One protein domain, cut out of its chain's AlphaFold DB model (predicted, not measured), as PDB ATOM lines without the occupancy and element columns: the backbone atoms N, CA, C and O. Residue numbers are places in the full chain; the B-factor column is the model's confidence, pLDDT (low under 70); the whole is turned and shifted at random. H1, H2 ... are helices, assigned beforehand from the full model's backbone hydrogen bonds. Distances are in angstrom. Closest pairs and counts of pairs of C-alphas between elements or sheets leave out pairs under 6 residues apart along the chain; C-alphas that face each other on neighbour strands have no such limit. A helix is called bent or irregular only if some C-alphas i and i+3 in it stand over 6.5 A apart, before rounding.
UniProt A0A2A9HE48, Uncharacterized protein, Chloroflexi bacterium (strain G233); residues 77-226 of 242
ATOM      1  N   GLY A  77       0.227 -22.261 -60.576       70.62
ATOM      2  CA  GLY A  77       0.258 -20.974 -61.279       70.62
ATOM      3  C   GLY A  77       0.498 -19.767 -60.371       70.62
ATOM      4  O   GLY A  77       0.645 -18.662 -60.884       70.62
ATOM      5  N   VAL A  78       0.616 -19.982 -59.057       82.56
ATOM      6  CA  VAL A  78       1.117 -18.975 -58.116       82.56
ATOM      7  C   VAL A  78       2.615 -18.749 -58.386       82.56
ATOM      8  O   VAL A  78       3.381 -19.723 -58.372       82.56
ATOM      9  N   PRO A  79       3.062 -17.504 -58.646       84.00
ATOM     10  CA  PRO A  79       4.460 -17.206 -58.937       84.00
ATOM     11  C   PRO A  79       5.409 -17.643 -57.806       84.00
ATOM     12  O   PRO A  79       5.106 -17.420 -56.634       84.00
ATOM     13  N   PRO A  80       6.618 -18.160 -58.115       84.88
ATOM     14  CA  PRO A  80       7.626 -18.501 -57.103       84.88
ATOM     15  C   PRO A  80       7.945 -17.381 -56.102       84.88
ATOM     16  O   PRO A  80       8.254 -17.665 -54.948       84.88
ATOM     17  N   ALA A  81       7.855 -16.118 -56.532       86.19
ATOM     18  CA  ALA A  81       8.099 -14.958 -55.680       86.19
ATOM     19  C   ALA A  81       7.094 -14.849 -54.520       86.19
ATOM     20  O   ALA A  81       7.484 -14.476 -53.417       86.19
ATOM     21  N   GLU A  82       5.829 -15.217 -54.740       86.81
ATOM     22  CA  GLU A  82       4.802 -15.188 -53.691       86.81
ATOM     23  C   GLU A  82       5.068 -16.270 -52.643       86.81
ATOM     24  O   GLU A  82       5.097 -15.981 -51.448       86.81
ATOM     25  N   TRP A  83       5.395 -17.489 -53.079       88.12
ATOM     26  CA  TRP A  83       5.798 -18.561 -52.163       88.12
ATOM     27  C   TRP A  83       7.052 -18.208 -51.362       88.12
ATOM     28  O   TRP A  83       7.141 -18.510 -50.174       88.12
ATOM     29  N   GLN A  84       8.016 -17.535 -51.991       88.56
ATOM     30  CA  GLN A  84       9.223 -17.084 -51.309       88.56
ATOM     31  C   GLN A  84       8.913 -16.005 -50.265       88.56
ATOM     32  O   GLN A  84       9.471 -16.046 -49.169       88.56
ATOM     33  N   ALA A  85       8.007 -15.071 -50.571       88.38
ATOM     34  CA  ALA A  85       7.555 -14.064 -49.619       88.38
ATOM     35  C   ALA A  85       6.854 -14.705 -48.409       88.38
ATOM     36  O   ALA A  85       7.153 -14.343 -47.272       88.38
ATOM     37  N   MET A  86       6.004 -15.712 -48.635       89.88
ATOM     38  CA  MET A  86       5.361 -16.475 -47.560       89.88
ATOM     39  C   MET A  86       6.388 -17.192 -46.665       89.88
ATOM     40  O   MET A  86       6.338 -17.052 -45.443       89.88
ATOM     41  N   ALA A  87       7.353 -17.912 -47.246       89.50
ATOM     42  CA  ALA A  87       8.386 -18.625 -46.485       89.50
ATOM     43  C   ALA A  87       9.277 -17.667 -45.662       89.50
ATOM     44  O   ALA A  87       9.630 -17.945 -44.511       89.50
ATOM     45  N   LEU A  88       9.612 -16.500 -46.227       87.75
ATOM     46  CA  LEU A  88      10.342 -15.444 -45.520       87.75
ATOM     47  C   LEU A  88       9.521 -14.865 -44.366       87.75
ATOM     48  O   LEU A  88      10.053 -14.714 -43.265       87.75
ATOM     49  N   ALA A  89       8.234 -14.597 -44.593       89.06
ATOM     50  CA  ALA A  89       7.341 -14.089 -43.561       89.06
ATOM     51  C   ALA A  89       7.201 -15.071 -42.390       89.06
ATOM     52  O   ALA A  89       7.298 -14.671 -41.230       89.06
ATOM     53  N   ALA A  90       7.061 -16.366 -42.687       89.62
ATOM     54  CA  ALA A  90       7.004 -17.405 -41.668       89.62
ATOM     55  C   ALA A  90       8.304 -17.496 -40.854       89.62
ATOM     56  O   ALA A  90       8.280 -17.604 -39.629       89.62
ATOM     57  N   THR A  91       9.449 -17.395 -41.534       87.19
ATOM     58  CA  THR A  91      10.765 -17.423 -40.887       87.19
ATOM     59  C   THR A  91      10.976 -16.206 -39.977       87.19
ATOM     60  O   THR A  91      11.437 -16.365 -38.845       87.19
ATOM     61  N   ALA A  92      10.614 -14.999 -40.425       85.56
ATOM     62  CA  ALA A  92      10.723 -13.772 -39.629       85.56
ATOM     63  C   ALA A  92       9.828 -13.819 -38.375       85.56
ATOM     64  O   ALA A  92      10.261 -13.459 -37.273       85.56
ATOM     65  N   ALA A  93       8.617 -14.368 -38.522       87.69
ATOM     66  CA  ALA A  93       7.681 -14.618 -37.429       87.69
ATOM     67  C   ALA A  93       8.157 -15.652 -36.397       87.69
ATOM     68  O   ALA A  93       7.545 -15.788 -35.340       87.69
ATOM     69  N   GLY A  94       9.294 -16.316 -36.641       83.00
ATOM     70  CA  GLY A  94      10.015 -17.099 -35.640       83.00
ATOM     71  C   GLY A  94      10.565 -16.273 -34.463       83.00
ATOM     72  O   GLY A  94      11.052 -16.852 -33.487       83.00
ATOM     73  N   THR A  95      10.492 -14.940 -34.528       82.75
ATOM     74  CA  THR A  95      10.938 -14.002 -33.486       82.75
ATOM     75  C   THR A  95       9.766 -13.205 -32.899       82.75
ATOM     76  O   THR A  95       8.770 -13.009 -33.593       82.75
ATOM     77  N   PRO A  96       9.873 -12.658 -31.668       82.94
ATOM     78  CA  PRO A  96       8.818 -11.813 -31.100       82.94
ATOM     79  C   PRO A  96       8.452 -10.603 -31.971       82.94
ATOM     80  O   PRO A  96       7.275 -10.302 -32.141       82.94
ATOM     81  N   ALA A  97       9.456  -9.925 -32.540       83.44
ATOM     82  CA  ALA A  97       9.241  -8.750 -33.382       83.44
ATOM     83  C   ALA A  97       8.562  -9.121 -34.706       83.44
ATOM     84  O   ALA A  97       7.568  -8.504 -35.079       83.44
ATOM     85  N   GLY A  98       9.043 -10.173 -35.377       86.12
ATOM     86  CA  GLY A  98       8.427 -10.633 -36.619       86.12
ATOM     87  C   GLY A  98       7.028 -11.212 -36.407       86.12
ATOM     88  O   GLY A  98       6.173 -11.047 -37.270       86.12
ATOM     89  N   TRP A  99       6.755 -11.847 -35.259       88.12
ATOM     90  CA  TRP A  99       5.406 -12.306 -34.919       88.12
ATOM     91  C   TRP A  99       4.439 -11.134 -34.752       88.12
ATOM     92  O   TRP A  99       3.330 -11.187 -35.276       88.12
ATOM     93  N   ALA A 100       4.862 -10.065 -34.073       87.62
ATOM     94  CA  ALA A 100       4.038  -8.872 -33.916       87.62
ATOM     95  C   ALA A 100       3.705  -8.218 -35.263       87.62
ATOM     96  O   ALA A 100       2.556  -7.847 -35.499       87.62
ATOM     97  N   GLU A 101       4.677  -8.131 -36.173       88.50
ATOM     98  CA  GLU A 101       4.416  -7.615 -37.517       88.50
ATOM     99  C   GLU A 101       3.489  -8.547 -38.313       88.50
ATOM    100  O   GLU A 101       2.562  -8.082 -38.981       88.50
ATOM    101  N   LEU A 102       3.700  -9.864 -38.216       90.31
ATOM    102  CA  LEU A 102       2.912 -10.855 -38.947       90.31
ATOM    103  C   LEU A 102       1.460 -10.824 -38.493       90.31
ATOM    104  O   LEU A 102       0.562 -10.769 -39.333       90.31
ATOM    105  N   CYS A 103       1.238 -10.826 -37.179       91.75
ATOM    106  CA  CYS A 103      -0.107 -10.821 -36.640       91.75
ATOM    107  C   CYS A 103      -0.831  -9.527 -36.997       91.75
ATOM    108  O   CYS A 103      -1.991  -9.592 -37.378       91.75
ATOM    109  N   ALA A 104      -0.152  -8.374 -36.988       90.06
ATOM    110  CA  ALA A 104      -0.755  -7.108 -37.395       90.06
ATOM    111  C   ALA A 104      -1.198  -7.131 -38.870       90.06
ATOM    112  O   ALA A 104      -2.318  -6.724 -39.188       90.06
ATOM    113  N   LYS A 105      -0.358  -7.653 -39.778       90.38
ATOM    114  CA  LYS A 105      -0.717  -7.794 -41.202       90.38
ATOM    115  C   LYS A 105      -1.847  -8.808 -41.408       90.38
ATOM    116  O   LYS A 105      -2.769  -8.549 -42.180       90.38
ATOM    117  N   ALA A 106      -1.817  -9.924 -40.686       91.25
ATOM    118  CA  ALA A 106      -2.867 -10.938 -40.713       91.25
ATOM    119  C   ALA A 106      -4.202 -10.414 -40.151       91.25
ATOM    120  O   ALA A 106      -5.245 -10.645 -40.757       91.25
ATOM    121  N   SER A 107      -4.173  -9.637 -39.063       91.75
ATOM    122  CA  SER A 107      -5.332  -8.936 -38.496       91.75
ATOM    123  C   SER A 107      -5.944  -7.966 -39.503       91.75
ATOM    124  O   SER A 107      -7.155  -7.963 -39.699       91.75
ATOM    125  N   ALA A 108      -5.118  -7.176 -40.198       90.25
ATOM    126  CA  ALA A 108      -5.597  -6.255 -41.227       90.25
ATOM    127  C   ALA A 108      -6.269  -6.988 -42.403       90.25
ATOM    128  O   ALA A 108      -7.288  -6.523 -42.911       90.25
ATOM    129  N   ALA A 109      -5.724  -8.139 -42.812       89.94
ATOM    130  CA  ALA A 109      -6.295  -8.966 -43.873       89.94
ATOM    131  C   ALA A 109      -7.580  -9.696 -43.442       89.94
ATOM    132  O   ALA A 109      -8.478  -9.889 -44.258       89.94
ATOM    133  N   ALA A 110      -7.674 -10.104 -42.175       90.12
ATOM    134  CA  ALA A 110      -8.832 -10.815 -41.649       90.12
ATOM    135  C   ALA A 110     -10.001  -9.882 -41.270       90.12
ATOM    136  O   ALA A 110     -11.163 -10.277 -41.348       90.12
ATOM    137  N   GLY A 111      -9.708  -8.635 -40.891       88.94
ATOM    138  CA  GLY A 111     -10.691  -7.688 -40.370       88.94
ATOM    139  C   GLY A 111     -10.933  -7.868 -38.867       88.94
ATOM    140  O   GLY A 111     -10.099  -8.407 -38.153       88.94
ATOM    141  N   ALA A 112     -12.068  -7.374 -38.364       87.56
ATOM    142  CA  ALA A 112     -12.387  -7.435 -36.930       87.56
ATOM    143  C   ALA A 112     -12.953  -8.797 -36.478       87.56
ATOM    144  O   ALA A 112     -12.896  -9.124 -35.294       87.56
ATOM    145  N   ASP A 113     -13.516  -9.565 -37.413       90.19
ATOM    146  CA  ASP A 113     -14.139 -10.864 -37.160       90.19
ATOM    147  C   ASP A 113     -13.295 -11.969 -37.796       90.19
ATOM    148  O   ASP A 113     -13.232 -12.102 -39.022       90.19
ATOM    149  N   ARG A 114     -12.670 -12.792 -36.951       91.44
ATOM    150  CA  ARG A 114     -11.828 -13.901 -37.393       91.44
ATOM    151  C   ARG A 114     -12.618 -14.929 -38.198       91.44
ATOM    152  O   ARG A 114     -12.061 -15.543 -39.103       91.44
ATOM    153  N   ALA A 115     -13.905 -15.114 -37.911       91.19
ATOM    154  CA  ALA A 115     -14.744 -16.077 -38.616       91.19
ATOM    155  C   ALA A 115     -15.116 -15.620 -40.034       91.19
ATOM    156  O   ALA A 115     -15.400 -16.465 -40.885       91.19
ATOM    157  N   ALA A 116     -15.074 -14.313 -40.318       90.06
ATOM    158  CA  ALA A 116     -15.324 -13.780 -41.657       90.06
ATOM    159  C   ALA A 116     -14.180 -14.098 -42.636       90.06
ATOM    160  O   ALA A 116     -14.418 -14.286 -43.830       90.06
ATOM    161  N   ALA A 117     -12.948 -14.196 -42.130       91.19
ATOM    162  CA  ALA A 117     -11.754 -14.516 -42.904       91.19
ATOM    163  C   ALA A 117     -10.809 -15.428 -42.091       91.19
ATOM    164  O   ALA A 117      -9.740 -14.998 -41.647       91.19
ATOM    165  N   PRO A 118     -11.177 -16.710 -41.899       92.31
ATOM    166  CA  PRO A 118     -10.494 -17.591 -40.952       92.31
ATOM    167  C   PRO A 118      -9.046 -17.879 -41.342       92.31
ATOM    168  O   PRO A 118      -8.204 -17.996 -40.459       92.31
ATOM    169  N   LEU A 119      -8.733 -17.959 -42.641       93.19
ATOM    170  CA  LEU A 119      -7.384 -18.271 -43.122       93.19
ATOM    171  C   LEU A 119      -6.345 -17.233 -42.661       93.19
ATOM    172  O   LEU A 119      -5.483 -17.609 -41.872       93.19
ATOM    173  N   PRO A 120      -6.428 -15.941 -43.044       92.31
ATOM    174  CA  PRO A 120      -5.548 -14.933 -42.453       92.31
ATOM    175  C   PRO A 120      -5.780 -14.806 -40.938       92.31
ATOM    176  O   PRO A 120      -4.830 -14.634 -40.178       92.31
ATOM    177  N   GLY A 121      -7.021 -14.991 -40.477       93.12
ATOM    178  CA  GLY A 121      -7.400 -14.950 -39.070       93.12
ATOM    179  C   GLY A 121      -6.624 -15.910 -38.159       93.12
ATOM    180  O   GLY A 121      -6.371 -15.580 -37.004       93.12
ATOM    181  N   ALA A 122      -6.180 -17.062 -38.665       94.31
ATOM    182  CA  ALA A 122      -5.397 -18.036 -37.904       94.31
ATOM    183  C   ALA A 122      -4.052 -17.484 -37.401       94.31
ATOM    184  O   ALA A 122      -3.521 -17.970 -36.401       94.31
ATOM    185  N   LEU A 123      -3.507 -16.481 -38.096       94.12
ATOM    186  CA  LEU A 123      -2.260 -15.801 -37.748       94.12
ATOM    187  C   LEU A 123      -2.496 -14.384 -37.208       94.12
ATOM    188  O   LEU A 123      -1.527 -13.717 -36.863       94.12
ATOM    189  N   ALA A 124      -3.748 -13.922 -37.138       93.62
ATOM    190  CA  ALA A 124      -4.099 -12.614 -36.593       93.62
ATOM    191  C   ALA A 124      -3.771 -12.522 -35.097       93.62
ATOM    192  O   ALA A 124      -3.672 -13.533 -34.393       93.62
ATOM    193  N   CYS A 125      -3.612 -11.298 -34.602       92.69
ATOM    194  CA  CYS A 125      -3.313 -11.084 -33.193       92.69
ATOM    195  C   CYS A 125      -4.463 -11.599 -32.302       92.69
ATOM    196  O   CYS A 125      -5.649 -11.501 -32.640       92.69
ATOM    197  N   SER A 126      -4.079 -12.175 -31.168       89.38
ATOM    198  CA  SER A 126      -4.950 -12.684 -30.107       89.38
ATOM    199  C   SER A 126      -4.308 -12.297 -28.784       89.38
ATOM    200  O   SER A 126      -3.083 -12.364 -28.687       89.38
ATOM    201  N   ASP A 127      -5.094 -11.913 -27.786       84.44
ATOM    202  CA  ASP A 127      -4.627 -11.675 -26.418       84.44
ATOM    203  C   ASP A 127      -4.630 -12.958 -25.568       84.44
ATOM    204  O   ASP A 127      -4.095 -12.956 -24.458       84.44
ATOM    205  N   ASP A 128      -5.172 -14.068 -26.089       84.31
ATOM    206  CA  ASP A 128      -5.268 -15.347 -25.390       84.31
ATOM    207  C   ASP A 128      -3.924 -16.105 -25.448       84.31
ATOM    208  O   ASP A 128      -3.563 -16.700 -26.478       84.31
ATOM    209  N   PRO A 129      -3.161 -16.177 -24.336       79.69
ATOM    210  CA  PRO A 129      -1.886 -16.882 -24.327       79.69
ATOM    211  C   PRO A 129      -2.057 -18.385 -24.596       79.69
ATOM    212  O   PRO A 129      -1.130 -19.016 -25.111       79.69
ATOM    213  N   ALA A 130      -3.233 -18.963 -24.319       81.06
ATOM    214  CA  ALA A 130      -3.512 -20.375 -24.553       81.06
ATOM    215  C   ALA A 130      -3.606 -20.713 -26.051       81.06
ATOM    216  O   ALA A 130      -3.374 -21.864 -26.430       81.06
ATOM    217  N   LEU A 131      -3.899 -19.730 -26.912       86.31
ATOM    218  CA  LEU A 131      -3.938 -19.914 -28.364       86.31
ATOM    219  C   LEU A 131      -2.572 -19.783 -29.031       86.31
ATOM    220  O   LEU A 131      -2.375 -20.354 -30.103       86.31
ATOM    221  N   THR A 132      -1.598 -19.144 -28.378       83.88
ATOM    222  CA  THR A 132      -0.235 -18.968 -28.913       83.88
ATOM    223  C   THR A 132       0.388 -20.290 -29.379       83.88
ATOM    224  O   THR A 132       1.031 -20.349 -30.426       83.88
ATOM    225  N   ALA A 133       0.200 -21.378 -28.622       86.88
ATOM    226  CA  ALA A 133       0.733 -22.692 -28.985       86.88
ATOM    227  C   ALA A 133       0.119 -23.227 -30.290       86.88
ATOM    228  O   ALA A 133       0.827 -23.766 -31.141       86.88
ATOM    229  N   VAL A 134      -1.186 -23.026 -30.470       91.44
ATOM    230  CA  VAL A 134      -1.927 -23.445 -31.663       91.44
ATOM    231  C   VAL A 134      -1.596 -22.544 -32.857       91.44
ATOM    232  O   VAL A 134      -1.383 -23.042 -33.962       91.44
ATOM    233  N   GLN A 135      -1.444 -21.236 -32.643       93.06
ATOM    234  CA  GLN A 135      -1.022 -20.292 -33.679       93.06
ATOM    235  C   GLN A 135       0.388 -20.592 -34.204       93.06
ATOM    236  O   GLN A 135       0.640 -20.429 -35.395       93.06
ATOM    237  N   ARG A 136       1.296 -21.133 -33.377       92.00
ATOM    238  CA  ARG A 136       2.595 -21.643 -33.860       92.00
ATOM    239  C   ARG A 136       2.454 -22.862 -34.766       92.00
ATOM    240  O   ARG A 136       3.207 -22.988 -35.726       92.00
ATOM    241  N   VAL A 137       1.500 -23.752 -34.490       94.88
ATOM    242  CA  VAL A 137       1.193 -24.875 -35.393       94.88
ATOM    243  C   VAL A 137       0.643 -24.342 -36.718       94.88
ATOM    244  O   VAL A 137       1.090 -24.782 -37.775       94.88
ATOM    245  N   ALA A 138      -0.254 -23.351 -36.678       95.75
ATOM    246  CA  ALA A 138      -0.753 -22.683 -37.879       95.75
ATOM    247  C   ALA A 138       0.384 -22.014 -38.673       95.75
ATOM    248  O   ALA A 138       0.480 -22.215 -39.882       95.75
ATOM    249  N   LEU A 139       1.292 -21.298 -38.004       95.25
ATOM    250  CA  LEU A 139       2.474 -20.689 -38.620       95.25
ATOM    251  C   LEU A 139       3.366 -21.738 -39.297       95.25
ATOM    252  O   LEU A 139       3.808 -21.537 -40.425       95.25
ATOM    253  N   GLN A 140       3.582 -22.884 -38.650       96.19
ATOM    254  CA  GLN A 140       4.385 -23.969 -39.210       96.19
ATOM    255  C   GLN A 140       3.712 -24.646 -40.415       96.19
ATOM    256  O   GLN A 140       4.395 -25.045 -41.356       96.19
ATOM    257  N   LEU A 141       2.381 -24.777 -40.408       96.81
ATOM    258  CA  LEU A 141       1.611 -25.261 -41.560       96.81
ATOM    259  C   LEU A 141       1.656 -24.262 -42.724       96.81
ATOM    260  O   LEU A 141       1.790 -24.673 -43.875       96.81
ATOM    261  N   PHE A 142       1.593 -22.964 -42.427       95.19
ATOM    262  CA  PHE A 142       1.750 -21.893 -43.410       95.19
ATOM    263  C   PHE A 142       3.146 -21.912 -44.058       95.19
ATOM    264  O   PHE A 142       3.252 -21.870 -45.283       95.19
ATOM    265  N   ASP A 143       4.201 -22.071 -43.257       94.62
ATOM    266  CA  ASP A 143       5.585 -22.231 -43.726       94.62
ATOM    267  C   ASP A 143       5.749 -23.489 -44.597       94.62
ATOM    268  O   ASP A 143       6.266 -23.445 -45.712       94.62
ATOM    269  N   LEU A 144       5.221 -24.626 -44.133       95.75
ATOM    270  CA  LEU A 144       5.236 -25.881 -44.883       95.75
ATOM    271  C   LEU A 144       4.522 -25.756 -46.237       95.75
ATOM    272  O   LEU A 144       5.019 -26.266 -47.243       95.75
ATOM    273  N   ARG A 145       3.377 -25.067 -46.275       94.56
ATOM    274  CA  ARG A 145       2.654 -24.771 -47.515       94.56
ATOM    275  C   ARG A 145       3.521 -23.952 -48.471       94.56
ATOM    276  O   ARG A 145       3.580 -24.277 -49.654       94.56
ATOM    277  N   ALA A 146       4.226 -22.938 -47.971       93.00
ATOM    278  CA  ALA A 146       5.120 -22.123 -48.786       93.00
ATOM    279  C   ALA A 146       6.267 -22.946 -49.401       93.00
ATOM    280  O   ALA A 146       6.505 -22.875 -50.607       93.00
ATOM    281  N   GLU A 147       6.919 -23.798 -48.607       94.31
ATOM    282  CA  GLU A 147       8.012 -24.665 -49.071       94.31
ATOM    283  C   GLU A 147       7.541 -25.722 -50.084       94.31
ATOM    284  O   GLU A 147       8.223 -25.990 -51.079       94.31
ATOM    285  N   LEU A 148       6.346 -26.293 -49.883       93.44
ATOM    286  CA  LEU A 148       5.715 -27.169 -50.874       93.44
ATOM    287  C   LEU A 148       5.437 -26.413 -52.174       93.44
ATOM    288  O   LEU A 148       5.705 -26.946 -53.249       93.44
ATOM    289  N   GLY A 149       4.945 -25.176 -52.092       91.94
ATOM    290  CA  GLY A 149       4.696 -24.323 -53.251       91.94
ATOM    291  C   GLY A 149       5.973 -24.032 -54.036       91.94
ATOM    292  O   GLY A 149       5.992 -24.195 -55.258       91.94
ATOM    293  N   LEU A 150       7.066 -23.698 -53.342       91.12
ATOM    294  CA  LEU A 150       8.386 -23.506 -53.950       91.12
ATOM    295  C   LEU A 150       8.877 -24.769 -54.659       91.12
ATOM    296  O   LEU A 150       9.324 -24.698 -55.806       91.12
ATOM    297  N   TRP A 151       8.797 -25.926 -53.997       91.94
ATOM    298  CA  TRP A 151       9.254 -27.192 -54.570       91.94
ATOM    299  C   TRP A 151       8.407 -27.621 -55.774       91.94
ATOM    300  O   TRP A 151       8.956 -27.923 -56.835       91.94
ATOM    301  N   LEU A 152       7.080 -27.598 -55.645       90.31
ATOM    302  CA  LEU A 152       6.152 -28.021 -56.696       90.31
ATOM    303  C   LEU A 152       6.212 -27.135 -57.944       90.31
ATOM    304  O   LEU A 152       5.970 -27.622 -59.047       90.31
ATOM    305  N   ASN A 153       6.550 -25.853 -57.786       87.62
ATOM    306  CA  ASN A 153       6.725 -24.920 -58.899       87.62
ATOM    307  C   ASN A 153       8.182 -24.843 -59.405       87.62
ATOM    308  O   ASN A 153       8.488 -24.008 -60.253       87.62
ATOM    309  N   GLY A 154       9.089 -25.700 -58.914       83.94
ATOM    310  CA  GLY A 154      10.474 -25.777 -59.394       83.94
ATOM    311  C   GLY A 154      11.314 -24.525 -59.112       83.94
ATOM    312  O   GLY A 154      12.213 -24.197 -59.887       83.94
ATOM    313  N   ALA A 155      11.015 -23.802 -58.032       85.81
ATOM    314  CA  ALA A 155      11.741 -22.597 -57.651       85.81
ATOM    315  C   ALA A 155      13.192 -22.921 -57.221       85.81
ATOM    316  O   ALA A 155      13.423 -23.966 -56.612       85.81
ATOM    317  N   PRO A 156      14.171 -22.018 -57.441       68.12
ATOM    318  CA  PRO A 156      15.600 -22.282 -57.207       68.12
ATOM    319  C   PRO A 156      16.005 -22.575 -55.748       68.12
ATOM    320  O   PRO A 156      17.139 -22.977 -55.516       68.12
ATOM    321  N   ASN A 157      15.089 -22.441 -54.783       72.19
ATOM    322  CA  ASN A 157      15.297 -22.795 -53.372       72.19
ATOM    323  C   ASN A 157      14.278 -23.822 -52.841       72.19
ATOM    324  O   ASN A 157      14.364 -24.236 -51.689       72.19
ATOM    325  N   GLY A 158      13.320 -24.250 -53.670       81.81
ATOM    326  CA  GLY A 158      12.338 -25.260 -53.295       81.81
ATOM    327  C   GLY A 158      12.960 -26.649 -53.324       81.81
ATOM    328  O   GLY A 158      13.491 -27.081 -54.348       81.81
ATOM    329  N   SER A 159      12.897 -27.380 -52.213       87.88
ATOM    330  CA  SER A 159      13.435 -28.740 -52.158       87.88
ATOM    331  C   SER A 159      12.626 -29.646 -51.243       87.88
ATOM    332  O   SER A 159      12.051 -29.214 -50.246       87.88
ATOM    333  N   ILE A 160      12.672 -30.946 -51.534       89.75
ATOM    334  CA  ILE A 160      12.125 -31.976 -50.645       89.75
ATOM    335  C   ILE A 160      12.771 -31.902 -49.249       89.75
ATOM    336  O   ILE A 160      12.094 -32.113 -48.247       89.75
ATOM    337  N   GLY A 161      14.063 -31.565 -49.165       89.44
ATOM    338  CA  GLY A 161      14.752 -31.391 -47.883       89.44
ATOM    339  C   GLY A 161      14.153 -30.263 -47.037       89.44
ATOM    340  O   GLY A 161      13.978 -30.437 -45.833       89.44
ATOM    341  N   ALA A 162      13.771 -29.145 -47.663       89.25
ATOM    342  CA  ALA A 162      13.099 -28.039 -46.983       89.25
ATOM    343  C   ALA A 162      11.708 -28.452 -46.472       89.25
ATOM    344  O   ALA A 162      11.404 -28.261 -45.295       89.25
ATOM    345  N   VAL A 163      10.912 -29.134 -47.307       93.00
ATOM    346  CA  VAL A 163       9.608 -29.704 -46.915       93.00
ATOM    347  C   VAL A 163       9.759 -30.632 -45.703       93.00
ATOM    348  O   VAL A 163       9.050 -30.490 -44.706       93.00
ATOM    349  N   GLN A 164      10.731 -31.548 -45.738       94.25
ATOM    350  CA  GLN A 164      11.013 -32.465 -44.630       94.25
ATOM    351  C   GLN A 164      11.430 -31.740 -43.349       94.25
ATOM    352  O   GLN A 164      10.974 -32.117 -42.266       94.25
ATOM    353  N   ALA A 165      12.259 -30.699 -43.454       90.62
ATOM    354  CA  ALA A 165      12.663 -29.888 -42.312       90.62
ATOM    355  C   ALA A 165      11.453 -29.204 -41.655       90.62
ATOM    356  O   ALA A 165      11.302 -29.267 -40.431       90.62
ATOM    357  N   ARG A 166      10.528 -28.640 -42.447       94.00
ATOM    358  CA  ARG A 166       9.298 -28.041 -41.905       94.00
ATOM    359  C   ARG A 166       8.370 -29.074 -41.284       94.00
ATOM    360  O   ARG A 166       7.821 -28.817 -40.215       94.00
ATOM    361  N   GLN A 167       8.249 -30.261 -41.876       94.69
ATOM    362  CA  GLN A 167       7.501 -31.360 -41.262       94.69
ATOM    363  C   GLN A 167       8.145 -31.849 -39.958       94.69
ATOM    364  O   GLN A 167       7.435 -32.264 -39.047       94.69
ATOM    365  N   ALA A 168       9.473 -31.815 -39.825       92.31
ATOM    366  CA  ALA A 168      10.141 -32.131 -38.562       92.31
ATOM    367  C   ALA A 168       9.820 -31.094 -37.472       92.31
ATOM    368  O   ALA A 168       9.479 -31.482 -36.353       92.31
ATOM    369  N   GLY A 169       9.839 -29.799 -37.810       92.00
ATOM    370  CA  GLY A 169       9.374 -28.732 -36.918       92.00
ATOM    371  C   GLY A 169       7.909 -28.915 -36.509       92.00
ATOM    372  O   GLY A 169       7.578 -28.858 -35.326       92.00
ATOM    373  N   LEU A 170       7.043 -29.254 -37.471       94.81
ATOM    374  CA  LEU A 170       5.632 -29.539 -37.213       94.81
ATOM    375  C   LEU A 170       5.446 -30.741 -36.282       94.81
ATOM    376  O   LEU A 170       4.643 -30.660 -35.361       94.81
ATOM    377  N   ARG A 171       6.213 -31.828 -36.453       95.50
ATOM    378  CA  ARG A 171       6.180 -32.986 -35.535       95.50
ATOM    379  C   ARG A 171       6.477 -32.573 -34.097       95.50
ATOM    380  O   ARG A 171       5.782 -33.025 -33.191       95.50
ATOM    381  N   LEU A 172       7.485 -31.725 -33.890       93.31
ATOM    382  CA  LEU A 172       7.855 -31.255 -32.555       93.31
ATOM    383  C   LEU A 172       6.738 -30.413 -31.927       93.31
ATOM    384  O   LEU A 172       6.372 -30.641 -30.773       93.31
ATOM    385  N   LEU A 173       6.167 -29.480 -32.692       92.19
ATOM    386  CA  LEU A 173       5.054 -28.655 -32.223       92.19
ATOM    387  C   LEU A 173       3.821 -29.511 -31.935       92.19
ATOM    388  O   LEU A 173       3.257 -29.413 -30.859       92.19
ATOM    389  N   CYS A 174       3.452 -30.428 -32.823       91.94
ATOM    390  CA  CYS A 174       2.308 -31.320 -32.629       91.94
ATOM    391  C   CYS A 174       2.449 -32.259 -31.422       91.94
ATOM    392  O   CYS A 174       1.446 -32.665 -30.845       91.94
ATOM    393  N   ALA A 175       3.677 -32.603 -31.026       90.00
ATOM    394  CA  ALA A 175       3.928 -33.415 -29.838       90.00
ATOM    395  C   ALA A 175       3.853 -32.619 -28.521       90.00
ATOM    396  O   ALA A 175       3.730 -33.223 -27.458       90.00
ATOM    397  N   THR A 176       3.970 -31.289 -28.578       87.69
ATOM    398  CA  THR A 176       4.134 -30.424 -27.394       87.69
ATOM    399  C   THR A 176       3.053 -29.354 -27.251       87.69
ATOM    400  O   THR A 176       2.860 -28.829 -26.158       87.69
ATOM    401  N   ALA A 177       2.330 -29.033 -28.323       86.50
ATOM    402  CA  ALA A 177       1.278 -28.032 -28.328       86.50
ATOM    403  C   ALA A 177       0.068 -28.525 -27.531       86.50
ATOM    404  O   ALA A 177      -0.529 -29.559 -27.835       86.50
ATOM    405  N   ALA A 178      -0.321 -27.743 -26.529       85.81
ATOM    406  CA  ALA A 178      -1.607 -27.906 -25.879       85.81
ATOM    407  C   ALA A 178      -2.705 -27.307 -26.777       85.81
ATOM    408  O   ALA A 178      -2.515 -26.206 -27.300       85.81
ATOM    409  N   PRO A 179      -3.864 -27.973 -26.936       84.81
ATOM    410  CA  PRO A 179      -4.974 -27.427 -27.717       84.81
ATOM    411  C   PRO A 179      -5.596 -26.179 -27.071       84.81
ATOM    412  O   PRO A 179      -6.308 -25.439 -27.740       84.81
ATOM    413  N   GLY A 180      -5.335 -25.918 -25.784       83.62
ATOM    414  CA  GLY A 180      -5.919 -24.782 -25.073       83.62
ATOM    415  C   GLY A 180      -7.447 -24.857 -25.096       83.62
ATOM    416  O   GLY A 180      -8.027 -25.839 -24.634       83.62
ATOM    417  N   ARG A 181      -8.089 -23.824 -25.652       82.25
ATOM    418  CA  ARG A 181      -9.549 -23.740 -25.845       82.25
ATOM    419  C   ARG A 181     -10.042 -24.365 -27.155       82.25
ATOM    420  O   ARG A 181     -11.248 -24.403 -27.390       82.25
ATOM    421  N   LEU A 182      -9.131 -24.821 -28.008       89.31
ATOM    422  CA  LEU A 182      -9.446 -25.453 -29.281       89.31
ATOM    423  C   LEU A 182      -9.998 -26.869 -29.068       89.31
ATOM    424  O   LEU A 182      -9.607 -27.558 -28.123       89.31
ATOM    425  N   ASP A 183     -10.831 -27.347 -29.994       87.62
ATOM    426  CA  ASP A 183     -11.166 -28.772 -30.070       87.62
ATOM    427  C   ASP A 183      -9.876 -29.599 -30.281       87.62
ATOM    428  O   ASP A 183      -9.203 -29.431 -31.307       87.62
ATOM    429  N   PRO A 184      -9.515 -30.517 -29.359       90.31
ATOM    430  CA  PRO A 184      -8.334 -31.360 -29.512       90.31
ATOM    431  C   PRO A 184      -8.342 -32.190 -30.801       90.31
ATOM    432  O   PRO A 184      -7.277 -32.473 -31.354       90.31
ATOM    433  N   ALA A 185      -9.524 -32.564 -31.304       93.12
ATOM    434  CA  ALA A 185      -9.644 -33.303 -32.553       93.12
ATOM    435  C   ALA A 185      -9.229 -32.452 -33.763       93.12
ATOM    436  O   ALA A 185      -8.604 -32.978 -34.685       93.12
ATOM    437  N   ALA A 186      -9.500 -31.144 -33.743       93.75
ATOM    438  CA  ALA A 186      -9.086 -30.229 -34.804       93.75
ATOM    439  C   ALA A 186      -7.555 -30.096 -34.864       93.75
ATOM    440  O   ALA A 186      -6.968 -30.217 -35.940       93.75
ATOM    441  N   LEU A 187      -6.894 -29.944 -33.707       94.31
ATOM    442  CA  LEU A 187      -5.429 -29.916 -33.635       94.31
ATOM    443  C   LEU A 187      -4.821 -31.249 -34.101       94.31
ATOM    444  O   LEU A 187      -3.893 -31.259 -34.908       94.31
ATOM    445  N   ALA A 188      -5.371 -32.381 -33.653       95.19
ATOM    446  CA  ALA A 188      -4.904 -33.703 -34.068       95.19
ATOM    447  C   ALA A 188      -5.078 -33.942 -35.582       95.19
ATOM    448  O   ALA A 188      -4.183 -34.497 -36.227       95.19
ATOM    449  N   ALA A 189      -6.197 -33.502 -36.164       96.25
ATOM    450  CA  ALA A 189      -6.454 -33.596 -37.598       96.25
ATOM    451  C   ALA A 189      -5.474 -32.739 -38.410       96.25
ATOM    452  O   ALA A 189      -4.890 -33.238 -39.374       96.25
ATOM    453  N   ALA A 190      -5.236 -31.493 -37.988       96.81
ATOM    454  CA  ALA A 190      -4.259 -30.604 -38.611       96.81
ATOM    455  C   ALA A 190      -2.840 -31.196 -38.559       96.81
ATOM    456  O   ALA A 190      -2.149 -31.257 -39.574       96.81
ATOM    457  N   CYS A 191      -2.434 -31.730 -37.405       96.69
ATOM    458  CA  CYS A 191      -1.150 -32.408 -37.240       96.69
ATOM    459  C   CYS A 191      -1.015 -33.660 -38.113       96.69
ATOM    460  O   CYS A 191       0.028 -33.881 -38.722       96.69
ATOM    461  N   THR A 192      -2.066 -34.474 -38.213       97.69
ATOM    462  CA  THR A 192      -2.052 -35.687 -39.043       97.69
ATOM    463  C   THR A 192      -1.910 -35.335 -40.522       97.69
ATOM    464  O   THR A 192      -1.051 -35.887 -41.205       97.69
ATOM    465  N   LYS A 193      -2.717 -34.389 -41.012       97.62
ATOM    466  CA  LYS A 193      -2.714 -33.976 -42.421       97.62
ATOM    467  C   LYS A 193      -1.454 -33.201 -42.809       97.62
ATOM    468  O   LYS A 193      -0.900 -33.441 -43.875       97.62
ATOM    469  N   GLY A 194      -0.943 -32.332 -41.936       95.31
ATOM    470  CA  GLY A 194       0.296 -31.590 -42.187       95.31
ATOM    471  C   GLY A 194       1.543 -32.478 -42.296       95.31
ATOM    472  O   GLY A 194       2.554 -32.084 -42.873       95.31
ATOM    473  N   LEU A 195       1.474 -33.702 -41.768       97.19
ATOM    474  CA  LEU A 195       2.535 -34.704 -41.860       97.19
ATOM    475  C   LEU A 195       2.331 -35.707 -43.000       97.19
ATOM    476  O   LEU A 195       3.046 -36.713 -43.042       97.19
ATOM    477  N   ASP A 196       1.403 -35.431 -43.923       97.44
ATOM    478  CA  ASP A 196       1.239 -36.215 -45.142       97.44
ATOM    479  C   ASP A 196       2.570 -36.346 -45.899       97.44
ATOM    480  O   ASP A 196       3.361 -35.407 -46.003       97.44
ATOM    481  N   ALA A 197       2.835 -37.543 -46.411       94.81
ATOM    482  CA  ALA A 197       4.096 -37.872 -47.061       94.81
ATOM    483  C   ALA A 197       3.909 -38.393 -48.492       94.81
ATOM    484  O   ALA A 197       4.826 -39.010 -49.038       94.81
ATOM    485  N   ALA A 198       2.747 -38.157 -49.114       96.06
ATOM    486  CA  ALA A 198       2.441 -38.615 -50.470       96.06
ATOM    487  C   ALA A 198       3.460 -38.109 -51.511       96.06
ATOM    488  O   ALA A 198       3.790 -38.827 -52.458       96.06
ATOM    489  N   TYR A 199       4.070 -36.942 -51.280       93.62
ATOM    490  CA  TYR A 199       5.156 -36.411 -52.103       93.62
ATOM    491  C   TYR A 199       6.369 -37.351 -52.223       93.62
ATOM    492  O   TYR A 199       7.043 -37.335 -53.253       93.62
ATOM    493  N   LEU A 200       6.642 -38.206 -51.225       92.88
ATOM    494  CA  LEU A 200       7.717 -39.207 -51.292       92.88
ATOM    495  C   LEU A 200       7.422 -40.310 -52.314       92.88
ATOM    496  O   LEU A 200       8.347 -40.915 -52.850       92.88
ATOM    497  N   ALA A 201       6.142 -40.553 -52.597       94.25
ATOM    498  CA  ALA A 201       5.679 -41.449 -53.650       94.25
ATOM    499  C   ALA A 201       5.467 -40.723 -54.995       94.25
ATOM    500  O   ALA A 201       4.960 -41.322 -55.941       94.25
ATOM    501  N   GLY A 202       5.859 -39.447 -55.094       90.50
ATOM    502  CA  GLY A 202       5.709 -38.621 -56.293       90.50
ATOM    503  C   GLY A 202       4.394 -37.841 -56.378       90.50
ATOM    504  O   GLY A 202       4.203 -37.111 -57.349       90.50
ATOM    505  N   ASP A 203       3.512 -37.935 -55.380       94.25
ATOM    506  CA  ASP A 203       2.237 -37.208 -55.357       94.25
ATOM    507  C   ASP A 203       2.297 -35.990 -54.426       94.25
ATOM    508  O   ASP A 203       1.704 -35.934 -53.350       94.25
ATOM    509  N   GLY A 204       3.074 -34.987 -54.837       92.00
ATOM    510  CA  GLY A 204       3.189 -33.750 -54.069       92.00
ATOM    511  C   GLY A 204       1.913 -32.900 -54.070       92.00
ATOM    512  O   GLY A 204       1.709 -32.104 -53.155       92.00
ATOM    513  N   ALA A 205       1.026 -33.098 -55.051       92.25
ATOM    514  CA  ALA A 205      -0.266 -32.422 -55.099       92.25
ATOM    515  C   ALA A 205      -1.186 -32.890 -53.964       92.25
ATOM    516  O   ALA A 205      -1.839 -32.053 -53.343       92.25
ATOM    517  N   ALA A 206      -1.199 -34.195 -53.664       94.50
ATOM    518  CA  ALA A 206      -1.921 -34.737 -52.517       94.50
ATOM    519  C   ALA A 206      -1.385 -34.182 -51.189       94.50
ATOM    520  O   ALA A 206      -2.177 -33.747 -50.355       94.50
ATOM    521  N   THR A 207      -0.059 -34.100 -51.020       95.38
ATOM    522  CA  THR A 207       0.530 -33.487 -49.818       95.38
ATOM    523  C   THR A 207       0.149 -32.017 -49.681       95.38
ATOM    524  O   THR A 207      -0.239 -31.589 -48.598       95.38
ATOM    525  N   MET A 208       0.209 -31.237 -50.762       94.31
ATOM    526  CA  MET A 208      -0.208 -29.835 -50.727       94.31
ATOM    527  C   MET A 208      -1.684 -29.688 -50.345       94.31
ATOM    528  O   MET A 208      -1.999 -28.908 -49.453       94.31
ATOM    529  N   ALA A 209      -2.575 -30.483 -50.943       93.69
ATOM    530  CA  ALA A 209      -3.994 -30.473 -50.592       93.69
ATOM    531  C   ALA A 209      -4.226 -30.836 -49.114       93.69
ATOM    532  O   ALA A 209      -5.022 -30.186 -48.439       93.69
ATOM    533  N   ALA A 210      -3.498 -31.825 -48.586       95.81
ATOM    534  CA  ALA A 210      -3.574 -32.199 -47.178       95.81
ATOM    535  C   ALA A 210      -3.105 -31.064 -46.251       95.81
ATOM    536  O   ALA A 210      -3.753 -30.796 -45.242       95.81
ATOM    537  N   VAL A 211      -2.018 -30.364 -46.592       95.94
ATOM    538  CA  VAL A 211      -1.515 -29.216 -45.817       95.94
ATOM    539  C   VAL A 211      -2.476 -28.025 -45.882       95.94
ATOM    540  O   VAL A 211      -2.725 -27.393 -44.856       95.94
ATOM    541  N   GLU A 212      -3.057 -27.733 -47.046       93.81
ATOM    542  CA  GLU A 212      -4.071 -26.681 -47.193       93.81
ATOM    543  C   GLU A 212      -5.329 -26.996 -46.372       93.81
ATOM    544  O   GLU A 212      -5.830 -26.131 -45.653       93.81
ATOM    545  N   GLU A 213      -5.788 -28.250 -46.384       94.50
ATOM    546  CA  GLU A 213      -6.907 -28.706 -45.556       94.50
ATOM    547  C   GLU A 213      -6.569 -28.671 -44.056       94.50
ATOM    548  O   GLU A 213      -7.407 -28.282 -43.242       94.50
ATOM    549  N   ALA A 214      -5.336 -29.027 -43.677       96.44
ATOM    550  CA  ALA A 214      -4.854 -28.931 -42.300       96.44
ATOM    551  C   ALA A 214      -4.912 -27.490 -41.787       96.44
ATOM    552  O   ALA A 214      -5.437 -27.238 -40.703       96.44
ATOM    553  N   TYR A 215      -4.389 -26.547 -42.577       95.94
ATOM    554  CA  TYR A 215      -4.385 -25.134 -42.226       95.94
ATOM    555  C   TYR A 215      -5.808 -24.573 -42.165       95.94
ATOM    556  O   TYR A 215      -6.160 -23.934 -41.180       95.94
ATOM    557  N   ALA A 216      -6.652 -24.859 -43.162       94.62
ATOM    558  CA  ALA A 216      -8.033 -24.380 -43.199       94.62
ATOM    559  C   ALA A 216      -8.883 -24.919 -42.037       94.62
ATOM    560  O   ALA A 216      -9.629 -24.164 -41.413       94.62
ATOM    561  N   GLY A 217      -8.746 -26.206 -41.706       95.38
ATOM    562  CA  GLY A 217      -9.431 -26.806 -40.562       95.38
ATOM    563  C   GLY A 217      -8.980 -26.199 -39.233       95.38
ATOM    564  O   GLY A 217      -9.813 -25.884 -38.381       95.38
ATOM    565  N   LEU A 218      -7.672 -25.975 -39.070       96.31
ATOM    566  CA  LEU A 218      -7.124 -25.339 -37.872       96.31
ATOM    567  C   LEU A 218      -7.567 -23.877 -37.749       96.31
ATOM    568  O   LEU A 218      -7.968 -23.443 -36.674       96.31
ATOM    569  N   ALA A 219      -7.548 -23.141 -38.858       95.56
ATOM    570  CA  ALA A 219      -7.999 -21.762 -38.955       95.56
ATOM    571  C   ALA A 219      -9.464 -21.598 -38.524       95.56
ATOM    572  O   ALA A 219      -9.778 -20.738 -37.702       95.56
ATOM    573  N   ALA A 220     -10.351 -22.469 -39.014       95.50
ATOM    574  CA  ALA A 220     -11.754 -22.481 -38.608       95.50
ATOM    575  C   ALA A 220     -11.920 -22.778 -37.108       95.50
ATOM    576  O   ALA A 220     -12.735 -22.147 -36.437       95.50
ATOM    577  N   ALA A 221     -11.127 -23.705 -36.562       95.44
ATOM    578  CA  ALA A 221     -11.160 -24.020 -35.138       95.44
ATOM    579  C   ALA A 221     -10.654 -22.854 -34.267       95.44
ATOM    580  O   ALA A 221     -11.244 -22.580 -33.223       95.44
ATOM    581  N   ILE A 222      -9.607 -22.139 -34.703       94.94
ATOM    582  CA  ILE A 222      -9.098 -20.942 -34.013       94.94
ATOM    583  C   ILE A 222     -10.162 -19.841 -34.032       94.94
ATOM    584  O   ILE A 222     -10.453 -19.268 -32.986       94.94
ATOM    585  N   ALA A 223     -10.790 -19.588 -35.183       94.56
ATOM    586  CA  ALA A 223     -11.871 -18.610 -35.306       94.56
ATOM    587  C   ALA A 223     -13.084 -18.947 -34.423       94.56
ATOM    588  O   ALA A 223     -13.720 -18.051 -33.880       94.56
ATOM    589  N   ALA A 224     -13.396 -20.233 -34.240       93.81
ATOM    590  CA  ALA A 224     -14.457 -20.655 -33.330       93.81
ATOM    591  C   ALA A 224     -14.083 -20.469 -31.847       93.81
ATOM    592  O   ALA A 224     -14.951 -20.154 -31.031       93.81
ATOM    593  N   ALA A 225     -12.814 -20.680 -31.484       91.94
ATOM    594  CA  ALA A 225     -12.331 -20.548 -30.108       91.94
ATOM    595  C   ALA A 225     -12.125 -19.082 -29.681       91.94
ATOM    596  O   ALA A 225     -12.379 -18.736 -28.524       91.94
ATOM    597  N   ASP A 226     -11.688 -18.240 -30.615       92.00
ATOM    598  CA  ASP A 226     -11.444 -16.812 -30.442       92.00
ATOM    599  C   ASP A 226     -11.890 -16.066 -31.718       92.00
ATOM    600  O   ASP A 226     -11.147 -15.998 -32.704       92.00
TER     601      ASP A 226
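This is residues 77 to 226 of the 242 residues of an uncharacterized protein of Chloroflexi bacterium (strain G233) (UniProt A0A2A9HE48). Four helices, H4, H5, H6 and H8, form an up-and-down bundle, each running against the one before it, with H4, the longest, nearest the middle. H1 packs on H4, H2 turns off at the end of H1, and short H3 packs on both H2 and H8. The printed part has 150 residues with eight named helices, H1 to H8 in chain order, and no named strand: all helix. It is compact, with a radius of gyration of the C-alphas of 14.4 A, and spans 39 by 29 by 26 A.

H4, residues 129 to 152, touches H8, residues 204 to 225, at a shallow tilt of 21 degrees, opposite ways; their closest C-alphas, Leu 141 and Tyr 215, are 6.0 A apart. H4 and H5, residues 160 to 176, form a hairpin, closest at C-alphas 144 and 166, 5.5 A. H6, residues 184 to 194, touches H8, closest at C-alphas 190 and 214, 4.1 A. H1, residues 80 to 92, touches residues 139 to 150 of H4 alone, closest at C-alphas 83 and 146, 5.0 A. H2, residues 96 to 110, touches H1 at a steep tilt of 52 degrees, closest at C-alphas 98 and 92, 4.9 A. H3, residues 118 to 121, touches H8, closest at C-alphas 118 and 219, 5.3 A. H7, residues 198 to 201, touches H8 only at the corner, closest at C-alphas 198 and 207, 5.5 A. Every O i to N i+4 pair is within hydrogen-bond range in H1, H2, H5, H6 and H8, and 18 of 20 in H4; H3 and H7 are too short for one.

H4 measures 35.2 A, from C-alpha 129 at (-1.886, -16.882, -24.327), and is only just irregular: C-alphas 130 and 133 are 6.6 A apart. H8 measures 31.5 A, ending at C-alpha 225, (-12.331, -20.548, -30.108).

The C-alphas farthest apart, of Ala 112 and Ala 201, are 42.0 A apart. The printed part has no cut and no long link. Residue 156 alone has pLDDT under 70.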